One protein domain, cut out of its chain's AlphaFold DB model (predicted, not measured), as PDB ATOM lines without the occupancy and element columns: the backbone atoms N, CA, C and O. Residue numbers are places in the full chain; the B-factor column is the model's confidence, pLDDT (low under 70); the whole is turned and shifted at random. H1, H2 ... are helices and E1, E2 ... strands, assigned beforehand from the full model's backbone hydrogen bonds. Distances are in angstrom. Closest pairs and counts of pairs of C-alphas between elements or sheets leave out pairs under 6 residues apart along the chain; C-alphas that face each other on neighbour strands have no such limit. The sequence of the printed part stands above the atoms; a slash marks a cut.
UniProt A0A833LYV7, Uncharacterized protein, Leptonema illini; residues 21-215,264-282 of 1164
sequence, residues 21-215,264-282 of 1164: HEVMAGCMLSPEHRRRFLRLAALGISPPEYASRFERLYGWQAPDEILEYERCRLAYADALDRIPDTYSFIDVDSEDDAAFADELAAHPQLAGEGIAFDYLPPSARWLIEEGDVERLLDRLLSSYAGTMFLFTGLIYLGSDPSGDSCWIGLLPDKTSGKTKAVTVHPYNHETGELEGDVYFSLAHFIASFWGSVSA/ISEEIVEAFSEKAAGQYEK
ATOM      1  N   HIS A  21     167.940 209.997 182.356       85.06
ATOM      2  CA  HIS A  21     166.700 210.743 182.110       85.06
ATOM      3  C   HIS A  21     165.613 210.528 183.181       85.06
ATOM      4  O   HIS A  21     164.827 211.437 183.444       85.06
ATOM      5  N   GLU A  22     165.546 209.340 183.793       84.06
ATOM      6  CA  GLU A  22     164.581 209.024 184.857       84.06
ATOM      7  C   GLU A  22     165.001 209.663 186.183       84.06
ATOM      8  O   GLU A  22     164.146 210.175 186.905       84.06
ATOM      9  N   VAL A  23     166.306 209.673 186.476       85.94
ATOM     10  CA  VAL A  23     166.875 210.323 187.666       85.94
ATOM     11  C   VAL A  23     166.755 211.845 187.564       85.94
ATOM     12  O   VAL A  23     166.212 212.457 188.476       85.94
ATOM     13  N   MET A  24     167.123 212.450 186.428       85.69
ATOM     14  CA  MET A  24     166.943 213.893 186.188       85.69
ATOM     15  C   MET A  24     165.477 214.313 186.335       85.69
ATOM     16  O   MET A  24     165.159 215.233 187.083       85.69
ATOM     17  N   ALA A  25     164.553 213.596 185.686       81.94
ATOM     18  CA  ALA A  25     163.131 213.898 185.809       81.94
ATOM     19  C   ALA A  25     162.613 213.703 187.245       81.94
ATOM     20  O   ALA A  25     161.762 214.459 187.708       81.94
ATOM     21  N   GLY A  26     163.082 212.668 187.940       75.88
ATOM     22  CA  GLY A  26     162.600 212.298 189.264       75.88
ATOM     23  C   GLY A  26     163.112 213.180 190.404       75.88
ATOM     24  O   GLY A  26     162.336 213.418 191.332       75.88
ATOM     25  N   CYS A  27     164.362 213.644 190.312       76.75
ATOM     26  CA  CYS A  27     165.067 214.395 191.354       76.75
ATOM     27  C   CYS A  27     165.072 215.911 191.093       76.75
ATOM     28  O   CYS A  27     164.868 216.677 192.024       76.75
ATOM     29  N   MET A  28     165.229 216.359 189.838       77.19
ATOM     30  CA  MET A  28     165.422 217.789 189.527       77.19
ATOM     31  C   MET A  28     164.120 218.527 189.170       77.19
ATOM     32  O   MET A  28     164.080 219.750 189.210       77.19
ATOM     33  N   LEU A  29     163.048 217.817 188.783       72.75
ATOM     34  CA  LEU A  29     161.860 218.434 188.171       72.75
ATOM     35  C   LEU A  29     160.555 218.204 188.942       72.75
ATOM     36  O   LEU A  29     160.281 217.112 189.456       72.75
ATOM     37  N   SER A  30     159.674 219.211 188.910       66.62
ATOM     38  CA  SER A  30     158.295 219.113 189.404       66.62
ATOM     39  C   SER A  30     157.416 218.221 188.500       66.62
ATOM     40  O   SER A  30     157.690 218.084 187.300       66.62
ATOM     41  N   PRO A  31     156.328 217.610 189.021       64.44
ATOM     42  CA  PRO A  31     155.467 216.703 188.249       64.44
ATOM     43  C   PRO A  31     154.920 217.275 186.930       64.44
ATOM     44  O   PRO A  31     154.743 216.527 185.964       64.44
ATOM     45  N   GLU A  32     154.674 218.586 186.874       61.50
ATOM     46  CA  GLU A  32     154.192 219.291 185.681       61.50
ATOM     47  C   GLU A  32     155.246 219.319 184.559       61.50
ATOM     48  O   GLU A  32     154.935 219.037 183.398       61.50
ATOM     49  N   HIS A  33     156.513 219.545 184.912       70.25
ATOM     50  CA  HIS A  33     157.622 219.665 183.961       70.25
ATOM     51  C   HIS A  33     158.201 218.309 183.528       70.25
ATOM     52  O   HIS A  33     158.654 218.158 182.389       70.25
ATOM     53  N   ARG A  34     158.090 217.272 184.370       76.06
ATOM     54  CA  ARG A  34     158.583 215.907 184.086       76.06
ATOM     55  C   ARG A  34     158.111 215.337 182.758       76.06
ATOM     56  O   ARG A  34     158.893 214.735 182.026       76.06
ATOM     57  N   ARG A  35     156.825 215.490 182.429       73.38
ATOM     58  CA  ARG A  35     156.262 214.904 181.198       73.38
ATOM     59  C   ARG A  35     156.813 215.563 179.939       73.38
ATOM     60  O   ARG A  35     156.947 214.880 178.922       73.38
ATOM     61  N   ARG A  36     157.089 216.868 179.997       76.94
ATOM     62  CA  ARG A  36     157.696 217.628 178.899       76.94
ATOM     63  C   ARG A  36     159.162 217.232 178.746       76.94
ATOM     64  O   ARG A  36     159.529 216.783 177.664       76.94
ATOM     65  N   PHE A  37     159.926 217.227 179.838       82.25
ATOM     66  CA  PHE A  37     161.318 216.768 179.849       82.25
ATOM     67  C   PHE A  37     161.468 215.337 179.316       82.25
ATOM     68  O   PHE A  37     162.202 215.114 178.364       82.25
ATOM     69  N   LEU A  38     160.719 214.362 179.847       82.38
ATOM     70  CA  LEU A  38     160.806 212.962 179.402       82.38
ATOM     71  C   LEU A  38     160.413 212.790 177.930       82.38
ATOM     72  O   LEU A  38     160.947 211.921 177.240       82.38
ATOM     73  N   ARG A  39     159.485 213.615 177.428       79.69
ATOM     74  CA  ARG A  39     159.131 213.635 176.006       79.69
ATOM     75  C   ARG A  39     160.287 214.173 175.164       79.69
ATOM     76  O   ARG A  39     160.634 213.521 174.185       79.69
ATOM     77  N   LEU A  40     160.872 215.309 175.542       76.06
ATOM     78  CA  LEU A  40     162.012 215.912 174.845       76.06
ATOM     79  C   LEU A  40     163.254 215.009 174.909       76.06
ATOM     80  O   LEU A  40     163.871 214.754 173.881       76.06
ATOM     81  N   ALA A  41     163.553 214.407 176.060       81.12
ATOM     82  CA  ALA A  41     164.661 213.466 176.229       81.12
ATOM     83  C   ALA A  41     164.470 212.187 175.390       81.12
ATOM     84  O   ALA A  41     165.430 211.643 174.846       81.12
ATOM     85  N   ALA A  42     163.225 211.723 175.213       77.06
ATOM     86  CA  ALA A  42     162.906 210.614 174.307       77.06
ATOM     87  C   ALA A  42     163.034 210.985 172.817       77.06
ATOM     88  O   ALA A  42     163.214 210.094 171.981       77.06
ATOM     89  N   LEU A  43     162.933 212.278 172.481       70.81
ATOM     90  CA  LEU A  43     163.262 212.821 171.158       70.81
ATOM     91  C   LEU A  43     164.772 213.074 170.990       70.81
ATOM     92  O   LEU A  43     165.225 213.201 169.853       70.81
ATOM     93  N   GLY A  44     165.516 213.133 172.100       64.56
ATOM     94  CA  GLY A  44     166.933 213.471 172.198       64.56
ATOM     95  C   GLY A  44     167.831 212.708 171.225       64.56
ATOM     96  O   GLY A  44     167.631 211.527 170.928       64.56
ATOM     97  N   ILE A  45     168.844 213.405 170.708       62.09
ATOM     98  CA  ILE A  45     169.528 213.023 169.472       62.09
ATOM     99  C   ILE A  45     170.985 212.713 169.772       62.09
ATOM    100  O   ILE A  45     171.825 213.597 169.885       62.09
ATOM    101  N   SER A  46     171.294 211.421 169.847       64.06
ATOM    102  CA  SER A  46     172.668 210.932 169.934       64.06
ATOM    103  C   SER A  46     173.107 210.378 168.571       64.06
ATOM    104  O   SER A  46     172.352 209.597 167.973       64.06
ATOM    105  N   PRO A  47     174.296 210.739 168.046       63.38
ATOM    106  CA  PRO A  47     174.773 210.211 166.774       63.38
ATOM    107  C   PRO A  47     174.887 208.677 166.833       63.38
ATOM    108  O   PRO A  47     175.616 208.152 167.678       63.38
ATOM    109  N   PRO A  48     174.254 207.922 165.915       65.75
ATOM    110  CA  PRO A  48     174.317 206.456 165.921       65.75
ATOM    111  C   PRO A  48     175.744 205.914 165.719       65.75
ATOM    112  O   PRO A  48     176.014 204.751 166.011       65.75
ATOM    113  N   GLU A  49     176.658 206.757 165.231       78.25
ATOM    114  CA  GLU A  49     178.071 206.446 165.006       78.25
ATOM    115  C   GLU A  49     179.002 206.935 166.133       78.25
ATOM    116  O   GLU A  49     180.214 206.796 165.987       78.25
ATOM    117  N   TYR A  50     178.492 207.507 167.238       83.81
ATOM    118  CA  TYR A  50     179.346 208.167 168.238       83.81
ATOM    119  C   TYR A  50     180.438 207.235 168.769       83.81
ATOM    120  O   TYR A  50     181.624 207.520 168.632       83.81
ATOM    121  N   ALA A  51     180.044 206.067 169.282       82.62
ATOM    122  CA  ALA A  51     180.976 205.110 169.874       82.62
ATOM    123  C   ALA A  51     182.025 204.593 168.871       82.62
ATOM    124  O   ALA A  51     183.200 204.471 169.214       82.62
ATOM    125  N   SER A  52     181.627 204.311 167.623       86.38
ATOM    126  CA  SER A  52     182.539 203.771 166.606       86.38
ATOM    127  C   SER A  52     183.491 204.830 166.047       86.38
ATOM    128  O   SER A  52     184.656 204.521 165.784       86.38
ATOM    129  N   ARG A  53     183.038 206.080 165.895       90.00
ATOM    130  CA  ARG A  53     183.899 207.211 165.517       90.00
ATOM    131  C   ARG A  53     184.869 207.571 166.629       90.00
ATOM    132  O   ARG A  53     186.055 207.717 166.346       90.00
ATOM    133  N   PHE A  54     184.388 207.650 167.865       91.38
ATOM    134  CA  PHE A  54     185.218 207.924 169.033       91.38
ATOM    135  C   PHE A  54     186.337 206.877 169.162       91.38
ATOM    136  O   PHE A  54     187.514 207.232 169.228       91.38
ATOM    137  N   GLU A  55     186.005 205.583 169.073       90.44
ATOM    138  CA  GLU A  55     187.006 204.507 169.130       90.44
ATOM    139  C   GLU A  55     188.020 204.580 167.984       90.44
ATOM    140  O   GLU A  55     189.211 204.345 168.200       90.44
ATOM    141  N   ARG A  56     187.590 204.952 166.773       92.31
ATOM    142  CA  ARG A  56     188.499 205.153 165.636       92.31
ATOM    143  C   ARG A  56     189.456 206.330 165.863       92.31
ATOM    144  O   ARG A  56     190.646 206.203 165.579       92.31
ATOM    145  N   LEU A  57     188.951 207.459 166.357       94.00
ATOM    146  CA  LEU A  57     189.734 208.682 166.557       94.00
ATOM    147  C   LEU A  57     190.744 208.527 167.697       94.00
ATOM    148  O   LEU A  57     191.929 208.820 167.517       94.00
ATOM    149  N   TYR A  58     190.301 207.999 168.834       92.50
ATOM    150  CA  TYR A  58     191.068 208.017 170.079       92.50
ATOM    151  C   TYR A  58     191.713 206.663 170.415       92.50
ATOM    152  O   TYR A  58     192.772 206.603 171.037       92.50
ATOM    153  N   GLY A  59     191.162 205.557 169.912       89.31
ATOM    154  CA  GLY A  59     191.702 204.209 170.117       89.31
ATOM    155  C   GLY A  59     191.163 203.483 171.356       89.31
ATOM    156  O   GLY A  59     191.653 202.394 171.659       89.31
ATOM    157  N   TRP A  60     190.169 204.050 172.049       89.12
ATOM    158  CA  TRP A  60     189.402 203.407 173.125       89.12
ATOM    159  C   TRP A  60     187.905 203.721 173.007       89.12
ATOM    160  O   TRP A  60     187.516 204.662 172.328       89.12
ATOM    161  N   GLN A  61     187.060 202.923 173.660       86.06
ATOM    162  CA  GLN A  61     185.606 203.122 173.659       86.06
ATOM    163  C   GLN A  61     185.188 204.077 174.780       86.06
ATOM    164  O   GLN A  61     185.611 203.883 175.920       86.06
ATOM    165  N   ALA A  62     184.343 205.060 174.457       84.94
ATOM    166  CA  ALA A  62     183.697 205.919 175.447       84.94
ATOM    167  C   ALA A  62     182.648 205.135 176.271       84.94
ATOM    168  O   ALA A  62     182.100 204.146 175.765       84.94
ATOM    169  N   PRO A  63     182.349 205.560 177.516       87.06
ATOM    170  CA  PRO A  63     181.236 205.026 178.303       87.06
ATOM    171  C   PRO A  63     179.882 205.187 177.588       87.06
ATOM    172  O   PRO A  63     179.738 206.068 176.749       87.06
ATOM    173  N   ASP A  64     178.879 204.356 177.897       83.81
ATOM    174  CA  ASP A  64     177.559 204.447 177.239       83.81
ATOM    175  C   ASP A  64     176.719 205.599 177.819       83.81
ATOM    176  O   ASP A  64     175.918 206.186 177.092       83.81
ATOM    177  N   GLU A  65     176.926 205.955 179.093       86.81
ATOM    178  CA  GLU A  65     176.159 207.001 179.792       86.81
ATOM    179  C   GLU A  65     176.343 208.398 179.166       86.81
ATOM    180  O   GLU A  65     175.428 209.215 179.214       86.81
ATOM    181  N   ILE A  66     177.447 208.652 178.445       86.69
ATOM    182  CA  ILE A  66     177.606 209.901 177.677       86.69
ATOM    183  C   ILE A  66     176.531 210.057 176.593       86.69
ATOM    184  O   ILE A  66     176.089 211.159 176.289       86.69
ATOM    185  N   LEU A  67     176.057 208.942 176.027       86.00
ATOM    186  CA  LEU A  67     174.981 208.957 175.038       86.00
ATOM    187  C   LEU A  67     173.624 209.225 175.690       86.00
ATOM    188  O   LEU A  67     172.711 209.677 175.001       86.00
ATOM    189  N   GLU A  68     173.468 208.910 176.976       86.25
ATOM    190  CA  GLU A  68     172.284 209.290 177.745       86.25
ATOM    191  C   GLU A  68     172.293 210.792 178.015       86.25
ATOM    192  O   GLU A  68     171.274 211.438 177.777       86.25
ATOM    193  N   TYR A  69     173.441 211.352 178.407       87.75
ATOM    194  CA  TYR A  69     173.606 212.794 178.596       87.75
ATOM    195  C   TYR A  69     173.288 213.579 177.318       87.75
ATOM    196  O   TYR A  69     172.418 214.446 177.343       87.75
ATOM    197  N   GLU A  70     173.860 213.201 176.168       83.94
ATOM    198  CA  GLU A  70     173.566 213.860 174.881       83.94
ATOM    199  C   GLU A  70     172.075 213.839 174.505       83.94
ATOM    200  O   GLU A  70     171.594 214.717 173.792       83.94
ATOM    201  N   ARG A  71     171.313 212.843 174.977       83.31
ATOM    202  CA  ARG A  71     169.856 212.799 174.771       83.31
ATOM    203  C   ARG A  71     169.102 213.698 175.746       83.31
ATOM    204  O   ARG A  71     168.041 214.198 175.384       83.31
ATOM    205  N   CYS A  72     169.619 213.877 176.958       85.44
ATOM    206  CA  CYS A  72     168.967 214.650 178.011       85.44
ATOM    207  C   CYS A  72     169.300 216.142 177.945       85.44
ATOM    208  O   CYS A  72     168.440 216.939 178.297       85.44
ATOM    209  N   ARG A  73     170.488 216.536 177.468       82.19
ATOM    210  CA  ARG A  73     170.981 217.919 177.584       82.19
ATOM    211  C   ARG A  73     170.049 218.966 176.960       82.19
ATOM    212  O   ARG A  73     169.766 219.979 177.581       82.19
ATOM    213  N   LEU A  74     169.474 218.688 175.783       77.19
ATOM    214  CA  LEU A  74     168.527 219.609 175.133       77.19
ATOM    215  C   LEU A  74     167.179 219.682 175.866       77.19
ATOM    216  O   LEU A  74     166.513 220.709 175.837       77.19
ATOM    217  N   ALA A  75     166.767 218.590 176.516       79.62
ATOM    218  CA  ALA A  75     165.577 218.578 177.364       79.62
ATOM    219  C   ALA A  75     165.823 219.300 178.695       79.62
ATOM    220  O   ALA A  75     164.904 219.902 179.237       79.62
ATOM    221  N   TYR A  76     167.051 219.230 179.207       78.94
ATOM    222  CA  TYR A  76     167.493 219.929 180.409       78.94
ATOM    223  C   TYR A  76     167.544 221.442 180.180       78.94
ATOM    224  O   TYR A  76     166.991 222.180 180.982       78.94
ATOM    225  N   ALA A  77     168.068 221.888 179.038       73.38
ATOM    226  CA  ALA A  77     168.106 223.300 178.684       73.38
ATOM    227  C   ALA A  77     166.700 223.958 178.683       73.38
ATOM    228  O   ALA A  77     166.555 225.097 179.097       73.38
ATOM    229  N   ASP A  78     165.639 223.237 178.273       72.56
ATOM    230  CA  ASP A  78     164.240 223.736 178.271       72.56
ATOM    231  C   ASP A  78     163.676 223.931 179.691       72.56
ATOM    232  O   ASP A  78     162.627 224.553 179.889       72.56
ATOM    233  N   ALA A  79     164.336 223.333 180.679       70.50
ATOM    234  CA  ALA A  79     163.917 223.313 182.067       70.50
ATOM    235  C   ALA A  79     164.866 224.085 182.997       70.50
ATOM    236  O   ALA A  79     164.599 224.096 184.196       70.50
ATOM    237  N   LEU A  80     165.917 224.721 182.463       67.44
ATOM    238  CA  LEU A  80     167.013 225.331 183.223       67.44
ATOM    239  C   LEU A  80     166.515 226.351 184.262       67.44
ATOM    240  O   LEU A  80     166.736 226.141 185.449       67.44
ATOM    241  N   ASP A  81     165.712 227.341 183.852       61.16
ATOM    242  CA  ASP A  81     165.148 228.388 184.740       61.16
ATOM    243  C   ASP A  81     164.206 227.855 185.836       61.16
ATOM    244  O   ASP A  81     163.630 228.611 186.617       61.16
ATOM    245  N   ARG A  82     163.941 226.547 185.840       65.06
ATOM    246  CA  ARG A  82     162.958 225.880 186.703       65.06
ATOM    247  C   ARG A  82     163.594 224.814 187.591       65.06
ATOM    248  O   ARG A  82     162.860 224.084 188.261       65.06
ATOM    249  N   ILE A  83     164.921 224.698 187.560       64.44
ATOM    250  CA  ILE A  83     165.718 223.817 188.408       64.44
ATOM    251  C   ILE A  83     166.557 224.718 189.326       64.44
ATOM    252  O   ILE A  83     167.254 225.593 188.821       64.44
ATOM    253  N   PRO A  84     166.529 224.523 190.656       56.19
ATOM    254  CA  PRO A  84     167.543 225.095 191.532       56.19
ATOM    255  C   PRO A  84     168.862 224.361 191.252       56.19
ATOM    256  O   PRO A  84     169.105 223.280 191.798       56.19
ATOM    257  N   ASP A  85     169.638 224.877 190.300       57.06
ATOM    258  CA  ASP A  85     170.839 224.222 189.788       57.06
ATOM    259  C   ASP A  85     172.120 224.892 190.287       57.06
ATOM    260  O   ASP A  85     172.509 225.955 189.806       57.06
ATOM    261  N   THR A  86     172.790 224.243 191.240       57.84
ATOM    262  CA  THR A  86     174.047 224.725 191.818       57.84
ATOM    263  C   THR A  86     175.190 224.750 190.803       57.84
ATOM    264  O   THR A  86     175.971 225.682 190.831       57.84
ATOM    265  N   TYR A  87     175.281 223.776 189.888       54.25
ATOM    266  CA  TYR A  87     176.430 223.608 188.979       54.25
ATOM    267  C   TYR A  87     176.131 223.971 187.526       54.25
ATOM    268  O   TYR A  87     176.988 223.707 186.685       54.25
ATOM    269  N   SER A  88     174.923 224.487 187.242       61.62
ATOM    270  CA  SER A  88     174.427 224.969 185.944       61.62
ATOM    271  C   SER A  88     175.150 224.326 184.755       61.62
ATOM    272  O   SER A  88     176.217 224.788 184.352       61.62
ATOM    273  N   PHE A  89     174.599 223.250 184.167       65.12
ATOM    274  CA  PHE A  89     175.206 222.581 183.001       65.12
ATOM    275  C   PHE A  89     175.129 223.481 181.759       65.12
ATOM    276  O   PHE A  89     174.353 223.223 180.842       65.12
ATOM    277  N   ILE A  90     175.903 224.558 181.745       59.97
ATOM    278  CA  ILE A  90     175.943 225.625 180.756       59.97
ATOM    279  C   ILE A  90     177.355 225.669 180.170       59.97
ATOM    280  O   ILE A  90     178.359 225.519 180.870       59.97
ATOM    281  N   ASP A  91     177.421 225.841 178.856       52.38
ATOM    282  CA  ASP A  91     178.638 226.128 178.114       52.38
ATOM    283  C   ASP A  91     178.899 227.638 178.155       52.38
ATOM    284  O   ASP A  91     178.293 228.404 177.412       52.38
ATOM    285  N   VAL A  92     179.770 228.068 179.067       48.53
ATOM    286  CA  VAL A  92     180.114 229.488 179.265       48.53
ATOM    287  C   VAL A  92     181.058 230.002 178.161       48.53
ATOM    288  O   VAL A  92     181.186 231.204 177.961       48.53
ATOM    289  N   ASP A  93     181.685 229.096 177.395       42.38
ATOM    290  CA  ASP A  93     182.666 229.419 176.349       42.38
ATOM    291  C   ASP A  93     182.038 229.652 174.956       42.38
ATOM    292  O   ASP A  93     182.736 230.079 174.029       42.38
ATOM    293  N   SER A  94     180.745 229.355 174.757       44.88
ATOM    294  CA  SER A  94     180.071 229.483 173.457       44.88
ATOM    295  C   SER A  94     178.994 230.574 173.434       44.88
ATOM    296  O   SER A  94     177.807 230.306 173.290       44.88
ATOM    297  N   GLU A  95     179.417 231.843 173.454       40.34
ATOM    298  CA  GLU A  95     178.571 233.012 173.119       40.34
ATOM    299  C   GLU A  95     178.169 233.069 171.618       40.34
ATOM    300  O   GLU A  95     178.173 234.132 170.998       40.34
ATOM    301  N   ASP A  96     177.866 231.939 170.970       45.22
ATOM    302  CA  ASP A  96     177.584 231.907 169.529       45.22
ATOM    303  C   ASP A  96     176.153 231.410 169.252       45.22
ATOM    304  O   ASP A  96     175.906 230.218 169.038       45.22
ATOM    305  N   ASP A  97     175.208 232.355 169.140       46.22
ATOM    306  CA  ASP A  97     173.846 232.161 168.598       46.22
ATOM    307  C   ASP A  97     173.846 231.359 167.274       46.22
ATOM    308  O   ASP A  97     172.873 230.688 166.906       46.22
ATOM    309  N   ALA A  98     174.959 231.409 166.532       50.75
ATOM    310  CA  ALA A  98     175.182 230.669 165.297       50.75
ATOM    311  C   ALA A  98     175.313 229.148 165.506       50.75
ATOM    312  O   ALA A  98     174.759 228.381 164.715       50.75
ATOM    313  N   ALA A  99     175.994 228.698 166.567       55.69
ATOM    314  CA  ALA A  99     176.135 227.273 166.875       55.69
ATOM    315  C   ALA A  99     174.773 226.652 167.232       55.69
ATOM    316  O   ALA A  99     174.457 225.538 166.801       55.69
ATOM    317  N   PHE A 100     173.931 227.418 167.932       57.97
ATOM    318  CA  PHE A 100     172.546 227.060 168.222       57.97
ATOM    319  C   PHE A 100     171.693 226.942 166.954       57.97
ATOM    320  O   PHE A 100     171.022 225.926 166.744       57.97
ATOM    321  N   ALA A 101     171.726 227.961 166.088       57.84
ATOM    322  CA  ALA A 101     170.981 227.961 164.833       57.84
ATOM    323  C   ALA A 101     171.364 226.768 163.941       57.84
ATOM    324  O   ALA A 101     170.482 226.129 163.356       57.84
ATOM    325  N   ASP A 102     172.652 226.431 163.878       61.47
ATOM    326  CA  ASP A 102     173.150 225.278 163.131       61.47
ATOM    327  C   ASP A 102     172.692 223.944 163.747       61.47
ATOM    328  O   ASP A 102     172.302 223.023 163.016       61.47
ATOM    329  N   GLU A 103     172.662 223.828 165.078       63.19
ATOM    330  CA  GLU A 103     172.208 222.608 165.749       63.19
ATOM    331  C   GLU A 103     170.684 222.414 165.661       63.19
ATOM    332  O   GLU A 103     170.217 221.309 165.356       63.19
ATOM    333  N   LEU A 104     169.890 223.474 165.822       63.47
ATOM    334  CA  LEU A 104     168.438 223.420 165.639       63.47
ATOM    335  C   LEU A 104     168.074 223.136 164.169       63.47
ATOM    336  O   LEU A 104     167.156 222.356 163.893       63.47
ATOM    337  N   ALA A 105     168.832 223.691 163.214       63.59
ATOM    338  CA  ALA A 105     168.692 223.388 161.788       63.59
ATOM    339  C   ALA A 105     169.034 221.925 161.455       63.59
ATOM    340  O   ALA A 105     168.414 221.335 160.562       63.59
ATOM    341  N   ALA A 106     169.976 221.314 162.180       60.91
ATOM    342  CA  ALA A 106     170.291 219.894 162.047       60.91
ATOM    343  C   ALA A 106     169.164 218.978 162.568       60.91
ATOM    344  O   ALA A 106     169.089 217.817 162.150       60.91
ATOM    345  N   HIS A 107     168.261 219.492 163.417       63.59
ATOM    346  CA  HIS A 107     167.214 218.720 164.099       63.59
ATOM    347  C   HIS A 107     165.816 219.354 163.975       63.59
ATOM    348  O   HIS A 107     165.204 219.741 164.973       63.59
ATOM    349  N   PRO A 108     165.235 219.393 162.761       62.22
ATOM    350  CA  PRO A 108     163.982 220.101 162.468       62.22
ATOM    351  C   PRO A 108     162.759 219.615 163.270       62.22
ATOM    352  O   PRO A 108     161.769 220.334 163.374       62.22
ATOM    353  N   GLN A 109     162.814 218.416 163.855       63.75
ATOM    354  CA  GLN A 109     161.807 217.889 164.781       63.75
ATOM    355  C   GLN A 109     161.720 218.646 166.121       63.75
ATOM    356  O   GLN A 109     160.712 218.500 166.804       63.75
ATOM    357  N   LEU A 110     162.735 219.438 166.484       63.09
ATOM    358  CA  LEU A 110     162.763 220.255 167.706       63.09
ATOM    359  C   LEU A 110     162.332 221.712 167.454       63.09
ATOM    360  O   LEU A 110     161.844 222.375 168.362       63.09
ATOM    361  N   ALA A 111     162.421 222.193 166.208       58.12
ATOM    362  CA  ALA A 111     162.124 223.580 165.832       58.12
ATOM    363  C   ALA A 111     160.649 224.003 166.031       58.12
ATOM    364  O   ALA A 111     160.341 225.191 166.026       58.12
ATOM    365  N   GLY A 112     159.725 223.047 166.186       57.03
ATOM    366  CA  GLY A 112     158.296 223.307 166.408       57.03
ATOM    367  C   GLY A 112     157.861 223.384 167.877       57.03
ATOM    368  O   GLY A 112     156.685 223.638 168.123       57.03
ATOM    369  N   GLU A 113     158.765 223.146 168.834       59.28
ATOM    370  CA  GLU A 113     158.435 222.997 170.266       59.28
ATOM    371  C   GLU A 113     158.635 224.294 171.087       59.28
ATOM    372  O   GLU A 113     158.417 224.294 172.296       59.28
ATOM    373  N   GLY A 114     158.986 225.415 170.436       53.81
ATOM    374  CA  GLY A 114     159.016 226.750 171.057       53.81
ATOM    375  C   GLY A 114     159.994 226.870 172.225       53.81
ATOM    376  O   GLY A 114     159.642 227.442 173.254       53.81
ATOM    377  N   ILE A 115     161.177 226.272 172.088       57.03
ATOM    378  CA  ILE A 115     162.170 226.236 173.157       57.03
ATOM    379  C   ILE A 115     162.879 227.597 173.247       57.03
ATOM    380  O   ILE A 115     163.418 228.061 172.242       57.03
ATOM    381  N   ALA A 116     162.821 228.239 174.416       48.97
ATOM    382  CA  ALA A 116     163.532 229.479 174.729       48.97
ATOM    383  C   ALA A 116     164.840 229.120 175.444       48.97
ATOM    384  O   ALA A 116     164.813 228.256 176.319       48.97
ATOM    385  N   PHE A 117     165.957 229.733 175.049       56.16
ATOM    386  CA  PHE A 117     167.254 229.473 175.667       56.16
ATOM    387  C   PHE A 117     168.063 230.757 175.756       56.16
ATOM    388  O   PHE A 117     168.365 231.348 174.722       56.16
ATOM    389  N   ASP A 118     168.462 231.097 176.976       47.50
ATOM    390  CA  ASP A 118     169.494 232.101 177.215       47.50
ATOM    391  C   ASP A 118     170.895 231.443 177.258       47.50
ATOM    392  O   ASP A 118     171.891 232.127 177.055       47.50
ATOM    393  N   TYR A 119     170.981 230.103 177.426       57.69
ATOM    394  CA  TYR A 119     172.238 229.337 177.547       57.69
ATOM    395  C   TYR A 119     172.142 227.875 177.037       57.69
ATOM    396  O   TYR A 119     171.100 227.227 177.166       57.69
ATOM    397  N   LEU A 120     173.234 227.318 176.483       65.12
ATOM    398  CA  LEU A 120     173.301 225.943 175.946       65.12
ATOM    399  C   LEU A 120     174.183 225.012 176.798       65.12
ATOM    400  O   LEU A 120     175.323 225.361 177.074       65.12
ATOM    401  N   PRO A 121     173.741 223.781 177.127       72.81
ATOM    402  CA  PRO A 121     174.596 222.813 177.808       72.81
ATOM    403  C   PRO A 121     175.723 222.250 176.938       72.81
ATOM    404  O   PRO A 121     175.461 221.922 175.766       72.81
ATOM    405  N   PRO A 122     176.923 221.996 177.507       77.00
ATOM    406  CA  PRO A 122     178.068 221.466 176.772       77.00
ATOM    407  C   PRO A 122     177.737 220.148 176.075       77.00
ATOM    408  O   PRO A 122     177.052 219.286 176.629       77.00
ATOM    409  N   SER A 123     178.248 219.959 174.859       81.81
ATOM    410  CA  SER A 123     178.127 218.691 174.130       81.81
ATOM    411  C   SER A 123     179.476 217.991 174.032       81.81
ATOM    412  O   SER A 123     180.473 218.597 173.674       81.81
ATOM    413  N   ALA A 124     179.514 216.680 174.226       84.19
ATOM    414  CA  ALA A 124     180.658 215.834 173.909       84.19
ATOM    415  C   ALA A 124     180.792 215.549 172.398       84.19
ATOM    416  O   ALA A 124     181.780 214.953 171.956       84.19
ATOM    417  N   ARG A 125     179.813 215.943 171.568       81.12
ATOM    418  CA  ARG A 125     179.803 215.644 170.125       81.12
ATOM    419  C   ARG A 125     180.955 216.289 169.365       81.12
ATOM    420  O   ARG A 125     181.439 215.683 168.406       81.12
ATOM    421  N   TRP A 126     181.460 217.437 169.810       83.44
ATOM    422  CA  TRP A 126     182.583 218.097 169.140       83.44
ATOM    423  C   TRP A 126     183.841 217.216 169.063       83.44
ATOM    424  O   TRP A 126     184.644 217.378 168.144       83.44
ATOM    425  N   LEU A 127     183.978 216.222 169.951       87.38
ATOM    426  CA  LEU A 127     185.060 215.235 169.926       87.38
ATOM    427  C   LEU A 127     185.029 214.318 168.693       87.38
ATOM    428  O   LEU A 127     186.023 213.639 168.426       87.38
ATOM    429  N   ILE A 128     183.904 214.237 167.973       86.69
ATOM    430  CA  ILE A 128     183.702 213.314 166.841       86.69
ATOM    431  C   ILE A 128     183.118 213.965 165.577       86.69
ATOM    432  O   ILE A 128     182.989 213.291 164.545       86.69
ATOM    433  N   GLU A 129     182.684 215.221 165.670       81.19
ATOM    434  CA  GLU A 129     182.003 215.937 164.587       81.19
ATOM    435  C   GLU A 129     182.962 216.451 163.521       81.19
ATOM    436  O   GLU A 129     182.632 216.399 162.335       81.19
ATOM    437  N   GLU A 130     184.161 216.872 163.924       80.38
ATOM    438  CA  GLU A 130     185.188 217.309 162.987       80.38
ATOM    439  C   GLU A 130     185.699 216.109 162.171       80.38
ATOM    440  O   GLU A 130     186.266 215.143 162.691       80.38
ATOM    441  N   GLY A 131     185.435 216.151 160.864       71.81
ATOM    442  CA  GLY A 131     185.752 215.068 159.934       71.81
ATOM    443  C   GLY A 131     187.228 215.018 159.542       71.81
ATOM    444  O   GLY A 131     187.687 213.980 159.054       71.81
ATOM    445  N   ASP A 132     187.962 216.116 159.744       88.31
ATOM    446  CA  ASP A 132     189.402 216.216 159.513       88.31
ATOM    447  C   ASP A 132     190.188 216.075 160.827       88.31
ATOM    448  O   ASP A 132     190.163 216.943 161.698       88.31
ATOM    449  N   VAL A 133     190.948 214.984 160.946       92.12
ATOM    450  CA  VAL A 133     191.755 214.670 162.137       92.12
ATOM    451  C   VAL A 133     192.763 215.778 162.469       92.12
ATOM    452  O   VAL A 133     193.041 215.997 163.646       92.12
ATOM    453  N   GLU A 134     193.303 216.494 161.477       89.88
ATOM    454  CA  GLU A 134     194.257 217.583 161.735       89.88
ATOM    455  C   GLU A 134     193.571 218.808 162.350       89.88
ATOM    456  O   GLU A 134     194.132 219.420 163.255       89.88
ATOM    457  N   ARG A 135     192.341 219.125 161.924       87.88
ATOM    458  CA  ARG A 135     191.544 220.213 162.516       87.88
ATOM    459  C   ARG A 135     191.059 219.869 163.915       87.88
ATOM    460  O   ARG A 135     191.084 220.718 164.800       87.88
ATOM    461  N   LEU A 136     190.664 218.613 164.129       90.62
ATOM    462  CA  LEU A 136     190.311 218.126 165.458       90.62
ATOM    463  C   LEU A 136     191.514 218.227 166.403       90.62
ATOM    464  O   LEU A 136     191.376 218.697 167.527       90.62
ATOM    465  N   LEU A 137     192.703 217.838 165.934       91.62
ATOM    466  CA  LEU A 137     193.938 217.992 166.698       91.62
ATOM    467  C   LEU A 137     194.263 219.467 166.977       91.62
ATOM    468  O   LEU A 137     194.707 219.771 168.081       91.62
ATOM    469  N   ASP A 138     194.038 220.372 166.019       88.56
ATOM    470  CA  ASP A 138     194.211 221.813 166.241       88.56
ATOM    471  C   ASP A 138     193.324 222.299 167.387       88.56
ATOM    472  O   ASP A 138     193.841 222.906 168.324       88.56
ATOM    473  N   ARG A 139     192.030 221.951 167.352       86.19
ATOM    474  CA  ARG A 139     191.054 222.301 168.393       86.19
ATOM    475  C   ARG A 139     191.431 221.728 169.759       86.19
ATOM    476  O   ARG A 139     191.314 222.416 170.764       86.19
ATOM    477  N   LEU A 140     191.910 220.483 169.800       88.75
ATOM    478  CA  LEU A 140     192.326 219.825 171.042       88.75
ATOM    479  C   LEU A 140     193.586 220.451 171.661       88.75
ATOM    480  O   LEU A 140     193.746 220.415 172.873       88.75
ATOM    481  N   LEU A 141     194.495 221.002 170.852       88.44
ATOM    482  CA  LEU A 141     195.733 221.620 171.342       88.44
ATOM    483  C   LEU A 141     195.594 223.120 171.635       88.44
ATOM    484  O   LEU A 141     196.528 223.703 172.191       88.44
ATOM    485  N   SER A 142     194.483 223.745 171.236       82.31
ATOM    486  CA  SER A 142     194.271 225.192 171.333       82.31
ATOM    487  C   SER A 142     193.439 225.644 172.534       82.31
ATOM    488  O   SER A 142     193.206 226.842 172.649       82.31
ATOM    489  N   SER A 143     192.961 224.736 173.391       78.25
ATOM    490  CA  SER A 143     192.155 225.087 174.567       78.25
ATOM    491  C   SER A 143     192.454 224.196 175.770       78.25
ATOM    492  O   SER A 143     192.851 223.039 175.603       78.25
ATOM    493  N   TYR A 144     192.196 224.723 176.972       80.25
ATOM    494  CA  TYR A 144     192.330 223.996 178.237       80.25
ATOM    495  C   TYR A 144     191.481 222.721 178.249       80.25
ATOM    496  O   TYR A 144     192.006 221.639 178.501       80.25
ATOM    497  N   ALA A 145     190.203 222.810 177.860       82.25
ATOM    498  CA  ALA A 145     189.306 221.656 177.773       82.25
ATOM    499  C   ALA A 145     189.806 220.580 176.787       82.25
ATOM    500  O   ALA A 145     189.680 219.380 177.044       82.25
ATOM    501  N   GLY A 146     190.415 220.991 175.669       87.62
ATOM    502  CA  GLY A 146     190.997 220.074 174.693       87.62
ATOM    503  C   GLY A 146     192.206 219.313 175.239       87.62
ATOM    504  O   GLY A 146     192.281 218.085 175.119       87.62
ATOM    505  N   THR A 147     193.132 220.023 175.884       88.56
ATOM    506  CA  THR A 147     194.310 219.419 176.519       88.56
ATOM    507  C   THR A 147     193.951 218.587 177.741       88.56
ATOM    508  O   THR A 147     194.534 217.517 177.928       88.56
ATOM    509  N   MET A 148     192.951 219.021 178.514       88.62
ATOM    510  CA  MET A 148     192.384 218.272 179.629       88.62
ATOM    511  C   MET A 148     191.919 216.902 179.140       88.62
ATOM    512  O   MET A 148     192.419 215.872 179.592       88.62
ATOM    513  N   PHE A 149     191.078 216.872 178.107       92.69
ATOM    514  CA  PHE A 149     190.615 215.621 177.522       92.69
ATOM    515  C   PHE A 149     191.761 214.746 176.992       92.69
ATOM    516  O   PHE A 149     191.773 213.536 177.228       92.69
ATOM    517  N   LEU A 150     192.744 215.327 176.295       91.69
ATOM    518  CA  LEU A 150     193.875 214.564 175.759       91.69
ATOM    519  C   LEU A 150     194.696 213.865 176.851       91.69
ATOM    520  O   LEU A 150     195.182 212.753 176.621       91.69
ATOM    521  N   PHE A 151     194.888 214.504 178.005       91.56
ATOM    522  CA  PHE A 151     195.756 213.980 179.059       91.56
ATOM    523  C   PHE A 151     195.019 213.133 180.096       91.56
ATOM    524  O   PHE A 151     195.569 212.123 180.541       91.56
ATOM    525  N   THR A 152     193.785 213.496 180.438       91.88
ATOM    526  CA  THR A 152     193.034 212.897 181.554       91.88
ATOM    527  C   THR A 152     191.786 212.145 181.094       91.88
ATOM    528  O   THR A 152     191.268 211.291 181.811       91.88
ATOM    529  N   GLY A 153     191.309 212.415 179.876       91.56
ATOM    530  CA  GLY A 153     190.024 211.928 179.379       91.56
ATOM    531  C   GLY A 153     188.813 212.632 179.997       91.56
ATOM    532  O   GLY A 153     187.701 212.134 179.808       91.56
ATOM    533  N   LEU A 154     189.016 213.736 180.725       92.44
ATOM    534  CA  LEU A 154     187.952 214.586 181.256       92.44
ATOM    535  C   LEU A 154     187.420 215.527 180.178       92.44
ATOM    536  O   LEU A 154     188.197 216.126 179.436       92.44
ATOM    537  N   ILE A 155     186.104 215.689 180.122       90.38
ATOM    538  CA  ILE A 155     185.450 216.752 179.355       90.38
ATOM    539  C   ILE A 155     184.568 217.590 180.268       90.38
ATOM    540  O   ILE A 155     184.009 217.074 181.232       90.38
ATOM    541  N   TYR A 156     184.465 218.871 179.947       86.25
ATOM    542  CA  TYR A 156     183.665 219.830 180.691       86.25
ATOM    543  C   TYR A 156     182.171 219.466 180.643       86.25
ATOM    544  O   TYR A 156     181.669 219.064 179.585       86.25
ATOM    545  N   LEU A 157     181.489 219.569 181.788       84.25
ATOM    546  CA  LEU A 157     180.060 219.273 181.951       84.25
ATOM    547  C   LEU A 157     179.235 220.520 182.319       84.25
ATOM    548  O   LEU A 157     178.127 220.657 181.807       84.25
ATOM    549  N   GLY A 158     179.755 221.401 183.174       77.38
ATOM    550  CA  GLY A 158     179.059 222.597 183.667       77.38
ATOM    551  C   GLY A 158     179.862 223.337 184.735       77.38
ATOM    552  O   GLY A 158     180.862 222.795 185.215       77.38
ATOM    553  N   SER A 159     179.424 224.538 185.106       72.62
ATOM    554  CA  SER A 159     180.027 225.353 186.162       72.62
ATOM    555  C   SER A 159     178.979 226.118 186.955       72.62
ATOM    556  O   SER A 159     177.944 226.511 186.418       72.62
ATOM    557  N   ASP A 160     179.269 226.369 188.222       65.69
ATOM    558  CA  ASP A 160     178.476 227.263 189.054       65.69
ATOM    559  C   ASP A 160     178.797 228.753 188.757       65.69
ATOM    560  O   ASP A 160     179.717 229.059 187.987       65.69
ATOM    561  N   PRO A 161     178.053 229.711 189.346       56.75
ATOM    562  CA  PRO A 161     178.343 231.141 189.209       56.75
ATOM    563  C   PRO A 161     179.649 231.596 189.876       56.75
ATOM    564  O   PRO A 161     180.110 232.700 189.581       56.75
ATOM    565  N   SER A 162     180.218 230.796 190.786       60.47
ATOM    566  CA  SER A 162     181.510 231.095 191.408       60.47
ATOM    567  C   SER A 162     182.665 230.813 190.446       60.47
ATOM    568  O   SER A 162     183.679 231.489 190.517       60.47
ATOM    569  N   GLY A 163     182.477 229.903 189.488       61.75
ATOM    570  CA  GLY A 163     183.486 229.457 188.531       61.75
ATOM    571  C   GLY A 163     183.911 228.002 188.744       61.75
ATOM    572  O   GLY A 163     184.573 227.436 187.867       61.75
ATOM    573  N   ASP A 164     183.507 227.369 189.850       75.19
ATOM    574  CA  ASP A 164     183.744 225.949 190.097       75.19
ATOM    575  C   ASP A 164     183.018 225.117 189.047       75.19
ATOM    576  O   ASP A 164     181.883 225.387 188.657       75.19
ATOM    577  N   SER A 165     183.691 224.088 188.543       81.75
ATOM    578  CA  SER A 165     183.196 223.311 187.411       81.75
ATOM    579  C   SER A 165     183.121 221.829 187.708       81.75
ATOM    580  O   SER A 165     183.727 221.307 188.635       81.75
ATOM    581  N   CYS A 166     182.359 221.111 186.896       86.38
ATOM    582  CA  CYS A 166     182.279 219.664 186.944       86.38
ATOM    583  C   CYS A 166     182.739 219.074 185.609       86.38
ATOM    584  O   CYS A 166     182.448 219.581 184.521       86.38
ATOM    585  N   TRP A 167     183.487 217.977 185.694       90.75
ATOM    586  CA  TRP A 167     184.115 217.326 184.552       90.75
ATOM    587  C   TRP A 167     183.775 215.841 184.528       90.75
ATOM    588  O   TRP A 167     183.776 215.170 185.557       90.75
ATOM    589  N   ILE A 168     183.523 215.287 183.342       91.00
ATOM    590  CA  ILE A 168     183.187 213.870 183.179       91.00
ATOM    591  C   ILE A 168     184.311 213.063 182.532       91.00
ATOM    592  O   ILE A 168     184.849 213.410 181.484       91.00
ATOM    593  N   GLY A 169     184.644 211.933 183.152       91.81
ATOM    594  CA  GLY A 169     185.689 211.013 182.720       91.81
ATOM    595  C   GLY A 169     185.205 210.019 181.667       91.81
ATOM    596  O   GLY A 169     184.305 209.213 181.916       91.81
ATOM    597  N   LEU A 170     185.862 210.024 180.503       90.81
ATOM    598  CA  LEU A 170     185.570 209.139 179.366       90.81
ATOM    599  C   LEU A 170     186.593 208.003 179.179       90.81
ATOM    600  O   LEU A 170     186.617 207.339 178.134       90.81
ATOM    601  N   LEU A 171     187.463 207.768 180.164       88.31
ATOM    602  CA  LEU A 171     188.405 206.649 180.139       88.31
ATOM    603  C   LEU A 171     187.692 205.303 180.373       88.31
ATOM    604  O   LEU A 171     186.677 205.232 181.065       88.31
ATOM    605  N   PRO A 172     188.201 204.200 179.793       74.31
ATOM    606  CA  PRO A 172     187.474 202.935 179.767       74.31
ATOM    607  C   PRO A 172     187.439 202.233 181.134       74.31
ATOM    608  O   PRO A 172     188.487 201.854 181.663       74.31
ATOM    609  N   ASP A 173     186.237 201.906 181.627       66.69
ATOM    610  CA  ASP A 173     186.049 200.975 182.745       66.69
ATOM    611  C   ASP A 173     185.800 199.539 182.252       66.69
ATOM    612  O   ASP A 173     184.860 199.261 181.509       66.69
ATOM    613  N   LYS A 174     186.648 198.594 182.673       55.81
ATOM    614  CA  LYS A 174     186.457 197.151 182.417       55.81
ATOM    615  C   LYS A 174     185.967 196.373 183.642       55.81
ATOM    616  O   LYS A 174     185.796 195.157 183.545       55.81
ATOM    617  N   THR A 175     185.798 197.032 184.786       49.25
ATOM    618  CA  THR A 175     185.465 196.402 186.071       49.25
ATOM    619  C   THR A 175     183.958 196.326 186.337       49.25
ATOM    620  O   THR A 175     183.507 195.334 186.915       49.25
ATOM    621  N   SER A 176     183.154 197.253 185.808       48.75
ATOM    622  CA  SER A 176     181.689 197.209 185.882       48.75
ATOM    623  C   SER A 176     181.094 196.317 184.777       48.75
ATOM    624  O   SER A 176     180.710 196.734 183.690       48.75
ATOM    625  N   GLY A 177     180.982 195.014 185.041       44.62
ATOM    626  CA  GLY A 177     180.514 194.023 184.059       44.62
ATOM    627  C   GLY A 177     179.092 194.200 183.488       44.62
ATOM    628  O   GLY A 177     178.643 193.289 182.791       44.62
ATOM    629  N   LYS A 178     178.367 195.297 183.770       45.97
ATOM    630  CA  LYS A 178     177.012 195.552 183.243       45.97
ATOM    631  C   LYS A 178     176.630 197.013 182.956       45.97
ATOM    632  O   LYS A 178     175.661 197.181 182.225       45.97
ATOM    633  N   THR A 179     177.364 198.029 183.411       50.88
ATOM    634  CA  THR A 179     177.055 199.433 183.076       50.88
ATOM    635  C   THR A 179     178.323 200.258 182.861       50.88
ATOM    636  O   THR A 179     179.207 200.319 183.712       50.88
ATOM    637  N   LYS A 180     178.421 200.864 181.676       71.31
ATOM    638  CA  LYS A 180     179.512 201.743 181.242       71.31
ATOM    639  C   LYS A 180     179.181 203.188 181.650       71.31
ATOM    640  O   LYS A 180     178.820 203.994 180.791       71.31
ATOM    641  N   ALA A 181     179.204 203.455 182.951       81.75
ATOM    642  CA  ALA A 181     178.969 204.784 183.513       81.75
ATOM    643  C   ALA A 181     180.183 205.703 183.302       81.75
ATOM    644  O   ALA A 181     181.315 205.214 183.192       81.75
ATOM    645  N   VAL A 182     179.943 207.012 183.231       88.62
ATOM    646  CA  VAL A 182     181.010 208.023 183.329       88.62
ATOM    647  C   VAL A 182     181.376 208.239 184.801       88.62
ATOM    648  O   VAL A 182     180.677 207.776 185.692       88.62
ATOM    649  N   THR A 183     182.477 208.922 185.085       90.88
ATOM    650  CA  THR A 183     182.751 209.455 186.435       90.88
ATOM    651  C   THR A 183     182.621 210.966 186.401       90.88
ATOM    652  O   THR A 183     183.085 211.539 185.422       90.88
ATOM    653  N   VAL A 184     182.057 211.600 187.425       91.00
ATOM    654  CA  VAL A 184     182.004 213.066 187.555       91.00
ATOM    655  C   VAL A 184     183.022 213.501 188.604       91.00
ATOM    656  O   VAL A 184     183.095 212.888 189.671       91.00
ATOM    657  N   HIS A 185     183.807 214.518 188.268       92.12
ATOM    658  CA  HIS A 185     184.882 215.089 189.074       92.12
ATOM    659  C   HIS A 185     184.615 216.591 189.226       92.12
ATOM    660  O   HIS A 185     184.647 217.293 188.208       92.12
ATOM    661  N   PRO A 186     184.301 217.080 190.432       88.50
ATOM    662  CA  PRO A 186     184.273 218.508 190.712       88.50
ATOM    663  C   PRO A 186     185.679 219.112 190.582       88.50
ATOM    664  O   PRO A 186     186.688 218.434 190.788       88.50
ATOM    665  N   TYR A 187     185.738 220.377 190.195       83.19
ATOM    666  CA  TYR A 187     186.944 221.150 189.944       83.19
ATOM    667  C   TYR A 187     186.783 222.513 190.597       83.19
ATOM    668  O   TYR A 187     185.858 223.252 190.253       83.19
ATOM    669  N   ASN A 188     187.709 222.836 191.487       78.31
ATOM    670  CA  ASN A 188     187.754 224.120 192.153       78.31
ATOM    671  C   ASN A 188     188.564 225.099 191.297       78.31
ATOM    672  O   ASN A 188     189.733 224.855 190.983       78.31
ATOM    673  N   HIS A 189     187.939 226.192 190.877       70.94
ATOM    674  CA  HIS A 189     188.581 227.152 189.983       70.94
ATOM    675  C   HIS A 189     189.611 228.035 190.696       70.94
ATOM    676  O   HIS A 189     190.577 228.448 190.058       70.94
ATOM    677  N   GLU A 190     189.445 228.279 191.999       60.81
ATOM    678  CA  GLU A 190     190.365 229.097 192.795       60.81
ATOM    679  C   GLU A 190     191.714 228.398 192.990       60.81
ATOM    680  O   GLU A 190     192.770 229.025 192.896       60.81
ATOM    681  N   THR A 191     191.691 227.091 193.256       64.31
ATOM    682  CA  THR A 191     192.912 226.283 193.405       64.31
ATOM    683  C   THR A 191     193.404 225.733 192.071       64.31
ATOM    684  O   THR A 191     194.578 225.386 191.930       64.31
ATOM    685  N   GLY A 192     192.511 225.649 191.085       70.88
ATOM    686  CA  GLY A 192     192.747 224.964 189.826       70.88
ATOM    687  C   GLY A 192     192.856 223.446 189.976       70.88
ATOM    688  O   GLY A 192     193.397 222.798 189.084       70.88
ATOM    689  N   GLU A 193     192.402 222.860 191.086       80.38
ATOM    690  CA  GLU A 193     192.535 221.431 191.392       80.38
ATOM    691  C   GLU A 193     191.193 220.687 191.283       80.38
ATOM    692  O   GLU A 193     190.116 221.269 191.401       80.38
ATOM    693  N   LEU A 194     191.247 219.368 191.061       84.50
ATOM    694  CA  LEU A 194     190.062 218.519 191.203       84.50
ATOM    695  C   LEU A 194     189.791 218.267 192.684       84.50
ATOM    696  O   LEU A 194     190.712 217.970 193.448       84.50
ATOM    697  N   GLU A 195     188.525 218.320 193.079       81.94
ATOM    698  CA  GLU A 195     188.146 217.979 194.445       81.94
ATOM    699  C   GLU A 195     188.321 216.479 194.715       81.94
ATOM    700  O   GLU A 195     188.316 215.639 193.809       81.94
ATOM    701  N   GLY A 196     188.476 216.121 195.993       72.69
ATOM    702  CA  GLY A 196     188.707 214.734 196.405       72.69
ATOM    703  C   GLY A 196     187.518 213.792 196.181       72.69
ATOM    704  O   GLY A 196     187.699 212.570 196.199       72.69
ATOM    705  N   ASP A 197     186.320 214.333 195.957       80.19
ATOM    706  CA  ASP A 197     185.083 213.567 195.846       80.19
ATOM    707  C   ASP A 197     184.785 213.173 194.394       80.19
ATOM    708  O   ASP A 197     184.551 213.999 193.516       80.19
ATOM    709  N   VAL A 198     184.764 211.863 194.125       88.69
ATOM    710  CA  VAL A 198     184.466 211.313 192.793       88.69
ATOM    711  C   VAL A 198     183.083 210.680 192.783       88.69
ATOM    712  O   VAL A 198     182.803 209.738 193.529       88.69
ATOM    713  N   TYR A 199     182.242 211.095 191.837       90.88
ATOM    714  CA  TYR A 199     180.946 210.466 191.613       90.88
ATOM    715  C   TYR A 199     181.044 209.415 190.509       90.88
ATOM    716  O   TYR A 199     181.531 209.658 189.407       90.88
ATOM    717  N   PHE A 200     180.547 208.210 190.783       90.62
ATOM    718  CA  PHE A 200     180.772 207.046 189.917       90.62
ATOM    719  C   PHE A 200     179.779 206.884 188.746       90.62
ATOM    720  O   PHE A 200     179.795 205.841 188.087       90.62
ATOM    721  N   SER A 201     178.900 207.868 188.526       90.44
ATOM    722  CA  SER A 201     177.998 208.028 187.371       90.44
ATOM    723  C   SER A 201     177.373 209.432 187.381       90.44
ATOM    724  O   SER A 201     177.361 210.090 188.426       90.44
ATOM    725  N   LEU A 202     176.803 209.879 186.256       89.38
ATOM    726  CA  LEU A 202     176.007 211.120 186.227       89.38
ATOM    727  C   LEU A 202     174.731 210.983 187.064       89.38
ATOM    728  O   LEU A 202     174.348 211.907 187.775       89.38
ATOM    729  N   ALA A 203     174.093 209.811 187.033       89.31
ATOM    730  CA  ALA A 203     172.926 209.533 187.868       89.31
ATOM    731  C   ALA A 203     173.248 209.608 189.373       89.31
ATOM    732  O   ALA A 203     172.420 210.057 190.160       89.31
ATOM    733  N   HIS A 204     174.445 209.173 189.772       89.75
ATOM    734  CA  HIS A 204     174.929 209.247 191.145       89.75
ATOM    735  C   HIS A 204     175.190 210.689 191.574       89.75
ATOM    736  O   HIS A 204     174.723 211.080 192.640       89.75
ATOM    737  N   PHE A 205     175.872 211.470 190.732       89.12
ATOM    738  CA  PHE A 205     176.076 212.902 190.952       89.12
ATOM    739  C   PHE A 205     174.734 213.607 191.183       89.12
ATOM    740  O   PHE A 205     174.499 214.157 192.252       89.12
ATOM    741  N   ILE A 206     173.778 213.448 190.263       87.06
ATOM    742  CA  ILE A 206     172.468 214.106 190.364       87.06
ATOM    743  C   ILE A 206     171.673 213.641 191.597       87.06
ATOM    744  O   ILE A 206     171.034 214.440 192.275       87.06
ATOM    745  N   ALA A 207     171.711 212.355 191.938       86.19
ATOM    746  CA  ALA A 207     171.033 211.876 193.141       86.19
ATOM    747  C   ALA A 207     171.663 212.405 194.442       86.19
ATOM    748  O   ALA A 207     170.958 212.506 195.440       86.19
ATOM    749  N   SER A 208     172.956 212.736 194.436       85.06
ATOM    750  CA  SER A 208     173.655 213.236 195.626       85.06
ATOM    751  C   SER A 208     173.279 214.681 195.954       85.06
ATOM    752  O   SER A 208     173.184 215.020 197.124       85.06
ATOM    753  N   PHE A 209     173.008 215.503 194.936       77.94
ATOM    754  CA  PHE A 209     172.623 216.909 195.115       77.94
ATOM    755  C   PHE A 209     171.100 217.125 195.145       77.94
ATOM    756  O   PHE A 209     170.618 217.998 195.858       77.94
ATOM    757  N   TRP A 210     170.319 216.320 194.411       78.19
ATOM    758  CA  TRP A 210     168.864 216.518 194.267       78.19
ATOM    759  C   TRP A 210     168.007 215.337 194.760       78.19
ATOM    760  O   TRP A 210     166.780 215.384 194.674       78.19
ATOM    761  N   GLY A 211     168.607 214.235 195.222       67.06
ATOM    762  CA  GLY A 211     167.878 213.003 195.561       67.06
ATOM    763  C   GLY A 211     167.420 212.881 197.017       67.06
ATOM    764  O   GLY A 211     166.417 212.200 197.261       67.06
ATOM    765  N   SER A 212     168.127 213.526 197.952       57.06
ATOM    766  CA  SER A 212     167.997 213.326 199.403       57.06
ATOM    767  C   SER A 212     167.095 214.324 200.121       57.06
ATOM    768  O   SER A 212     166.787 214.083 201.282       57.06
ATOM    769  N   VAL A 213     166.632 215.392 199.463       52.38
ATOM    770  CA  VAL A 213     166.014 216.507 200.189       52.38
ATOM    771  C   VAL A 213     164.717 216.078 200.882       52.38
ATOM    772  O   VAL A 213     163.675 215.870 200.244       52.38
ATOM    773  N   SER A 214     164.788 215.900 202.201       41.88
ATOM    774  CA  SER A 214     163.619 215.628 203.024       41.88
ATOM    775  C   SER A 214     162.830 216.925 203.208       41.88
ATOM    776  O   SER A 214     163.392 218.012 203.300       41.88
ATOM    777  N   ALA A 215     161.501 216.832 203.283       40.12
ATOM    778  CA  ALA A 215     160.670 217.993 203.611       40.12
ATOM    779  C   ALA A 215     160.948 218.549 205.027       40.12
ATOM    780  O   ALA A 215     160.474 219.638 205.335       40.12
ATOM    781  N   ILE A 264     165.329 209.297 196.485       76.06
ATOM    782  CA  ILE A 264     166.492 208.420 196.637       76.06
ATOM    783  C   ILE A 264     167.112 208.758 197.989       76.06
ATOM    784  O   ILE A 264     167.818 209.745 198.118       76.06
ATOM    785  N   SER A 265     166.827 207.940 199.004       76.94
ATOM    786  CA  SER A 265     167.341 208.186 200.354       76.94
ATOM    787  C   SER A 265     168.867 208.245 200.374       76.94
ATOM    788  O   SER A 265     169.518 207.467 199.672       76.94
ATOM    789  N   GLU A 266     169.419 209.065 201.262       80.56
ATOM    790  CA  GLU A 266     170.861 209.162 201.518       80.56
ATOM    791  C   GLU A 266     171.500 207.778 201.742       80.56
ATOM    792  O   GLU A 266     172.473 207.436 201.080       80.56
ATOM    793  N   GLU A 267     170.842 206.885 202.499       84.25
ATOM    794  CA  GLU A 267     171.293 205.491 202.699       84.25
ATOM    795  C   GLU A 267     171.535 204.712 201.382       84.25
ATOM    796  O   GLU A 267     172.386 203.823 201.315       84.25
ATOM    797  N   ILE A 268     170.766 204.995 200.320       85.50
ATOM    798  CA  ILE A 268     170.920 204.341 199.008       85.50
ATOM    799  C   ILE A 268     172.105 204.945 198.249       85.50
ATOM    800  O   ILE A 268     172.819 204.197 197.571       85.50
ATOM    801  N   VAL A 269     172.298 206.263 198.354       85.25
ATOM    802  CA  VAL A 269     173.424 206.996 197.757       85.25
ATOM    803  C   VAL A 269     174.735 206.549 198.407       85.25
ATOM    804  O   VAL A 269     175.635 206.091 197.701       85.25
ATOM    805  N   GLU A 270     174.808 206.535 199.738       86.50
ATOM    806  CA  GLU A 270     175.977 206.079 200.499       86.50
ATOM    807  C   GLU A 270     176.319 204.611 200.207       86.50
ATOM    808  O   GLU A 270     177.455 204.279 199.859       86.50
ATOM    809  N   ALA A 271     175.327 203.712 200.254       86.44
ATOM    810  CA  ALA A 271     175.555 202.291 199.984       86.44
ATOM    811  C   ALA A 271     176.026 202.027 198.540       86.44
ATOM    812  O   ALA A 271     176.742 201.049 198.278       86.44
ATOM    813  N   PHE A 272     175.610 202.862 197.582       88.69
ATOM    814  CA  PHE A 272     176.143 202.826 196.224       88.69
ATOM    815  C   PHE A 272     177.584 203.351 196.185       88.69
ATOM    816  O   PHE A 272     178.445 202.646 195.645       88.69
ATOM    817  N   SER A 273     177.845 204.509 196.796       88.00
ATOM    818  CA  SER A 273     179.163 205.146 196.898       88.00
ATOM    819  C   SER A 273     180.222 204.207 197.457       88.00
ATOM    820  O   SER A 273     181.210 203.942 196.775       88.00
ATOM    821  N   GLU A 274     179.990 203.595 198.621       87.12
ATOM    822  CA  GLU A 274     180.949 202.669 199.243       87.12
ATOM    823  C   GLU A 274     181.314 201.504 198.309       87.12
ATOM    824  O   GLU A 274     182.475 201.100 198.156       87.12
ATOM    825  N   LYS A 275     180.303 200.939 197.643       86.19
ATOM    826  CA  LYS A 275     180.485 199.797 196.746       86.19
ATOM    827  C   LYS A 275     181.196 200.188 195.451       86.19
ATOM    828  O   LYS A 275     181.929 199.356 194.895       86.19
ATOM    829  N   ALA A 276     180.920 201.379 194.933       85.69
ATOM    830  CA  ALA A 276     181.503 201.895 193.706       85.69
ATOM    831  C   ALA A 276     182.949 202.366 193.935       85.69
ATOM    832  O   ALA A 276     183.825 201.950 193.174       85.69
ATOM    833  N   ALA A 277     183.231 203.053 195.045       87.12
ATOM    834  CA  ALA A 277     184.575 203.435 195.483       87.12
ATOM    835  C   ALA A 277     185.511 202.218 195.566       87.12
ATOM    836  O   ALA A 277     186.542 202.167 194.898       87.12
ATOM    837  N   GLY A 278     185.086 201.141 196.240       84.81
ATOM    838  CA  GLY A 278     185.887 199.912 196.339       84.81
ATOM    839  C   GLY A 278     186.095 199.147 195.015       84.81
ATOM    840  O   GLY A 278     186.864 198.175 194.967       84.81
ATOM    841  N   GLN A 279     185.387 199.509 193.939       83.44
ATOM    842  CA  GLN A 279     185.670 199.042 192.573       83.44
ATOM    843  C   GLN A 279     186.583 200.019 191.832       83.44
ATOM    844  O   GLN A 279     187.500 199.574 191.138       83.44
ATOM    845  N   TYR A 280     186.356 201.316 192.019       85.06
ATOM    846  CA  TYR A 280     187.125 202.399 191.431       85.06
ATOM    847  C   TYR A 280     188.593 202.383 191.877       85.06
ATOM    848  O   TYR A 280     189.481 202.364 191.028       85.06
ATOM    849  N   GLU A 281     188.864 202.215 193.173       84.75
ATOM    850  CA  GLU A 281     190.222 202.120 193.741       84.75
ATOM    851  C   GLU A 281     191.043 200.941 193.189       84.75
ATOM    852  O   GLU A 281     192.272 200.930 193.236       84.75
ATOM    853  N   LYS A 282     190.386 199.909 192.642       84.12
ATOM    854  CA  LYS A 282     191.074 198.766 192.016       84.12
ATOM    855  C   LYS A 282     191.531 199.067 190.588       84.12
ATOM    856  O   LYS A 282     192.209 198.226 189.984       84.12
TER     857      LYS A 282
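This is residues 21 to 215 and 264 to 282 of the 1164 residues of an uncharacterized protein of Leptonema illini (UniProt A0A833LYV7). A small twisted sheet of three strands has helices on two sides: H8 stands beside its edge strand E1, with H7, H6 and H3 beyond, while by E3 H9 begins a chain of touching helices that leads to H10 one way and through H1 and H2 to H4 the other. H5 touches no helix and sits between two long stretches with no named element. The printed part has 214 residues, mostly helix by class, with ten named helices and three strands in the order H1 to H8, E1 E2 E3, H9, H10; the sheet runs E1 E2 E3, antiparallel. It is compact, with a radius of gyration of the C-alphas of 17.2 A and spans of 47 by 43 by 37 A.

Find C-alpha 154 at (187.952, 214.586, 181.256), where E1, residues 154 to 159, begins; E2 is 165 to 169 and E3 183 to 188, 16.5 A long. Before them come H1, 21 to 28; H2, 31 to 43, 19.2 A; H3, 50 to 58; H4, 65 to 77, 18.2 A; H5, 97 to 106, 14.4 A; H6, 126 to 129; H7, 133 to 141; and H8, 144 to 152. After them find H9, 202 to 210, and H10, 266 to 280, 20.3 A, ending at (187.125, 202.399, 191.431).

Start at the meander E1 E2 E3, each strand the antiparallel neighbour of the one before: N 157 and O 166 are 2.9 A apart, as are N 167 and O 185. H8 is on the sheet, only just at the sheet's level, with a height of 3.7 A; its closest C-alphas to E1 are Phe 149 and Ile 155, 5.6 A. H7 and H8 touch only at the corner, Leu 140 to Gly 146, C-alphas 3.9 A apart. H3 touches H6, closest C-alphas Phe 54 and Ile 128, 6.0 A. H9 only grazes the sheet with residues 202 to 206. H9 touches H1 at a shallow tilt of 17 degrees, the same way, closest C-alphas Trp 210 and Cys 27, 5.2 A. H1 and H2 form a helical hairpin, closest C-alphas Ala 25 and Arg 34, 5.3 A. H4 touches H2 with residues 71 to 76 alone, closest C-alphas Cys 72 and Ala 41, 4.8 A. H10 touches H9 with residues 266 to 269 alone, closest C-alphas Val 269 and Ser 208, 6.6 A. Every O i to N i+4 pair is within hydrogen-bond range in H1, H3, H5, H7, H8 and H9; H2 and H4 have 7 of 9 and H10 9 of 11, and H6 is too short for one.

The C-alphas farthest apart are Glu 134 and Ala 215, 53.7 A. Residues 216 to 263 are not printed, a gap of 13.2 A between C-alphas. The links H4 to H5, H5 to H6, E2 to E3 and E3 to H9 are long. Mean pLDDT of the printed part is 75.6; 67 residues are under 70, among them 80 to 120.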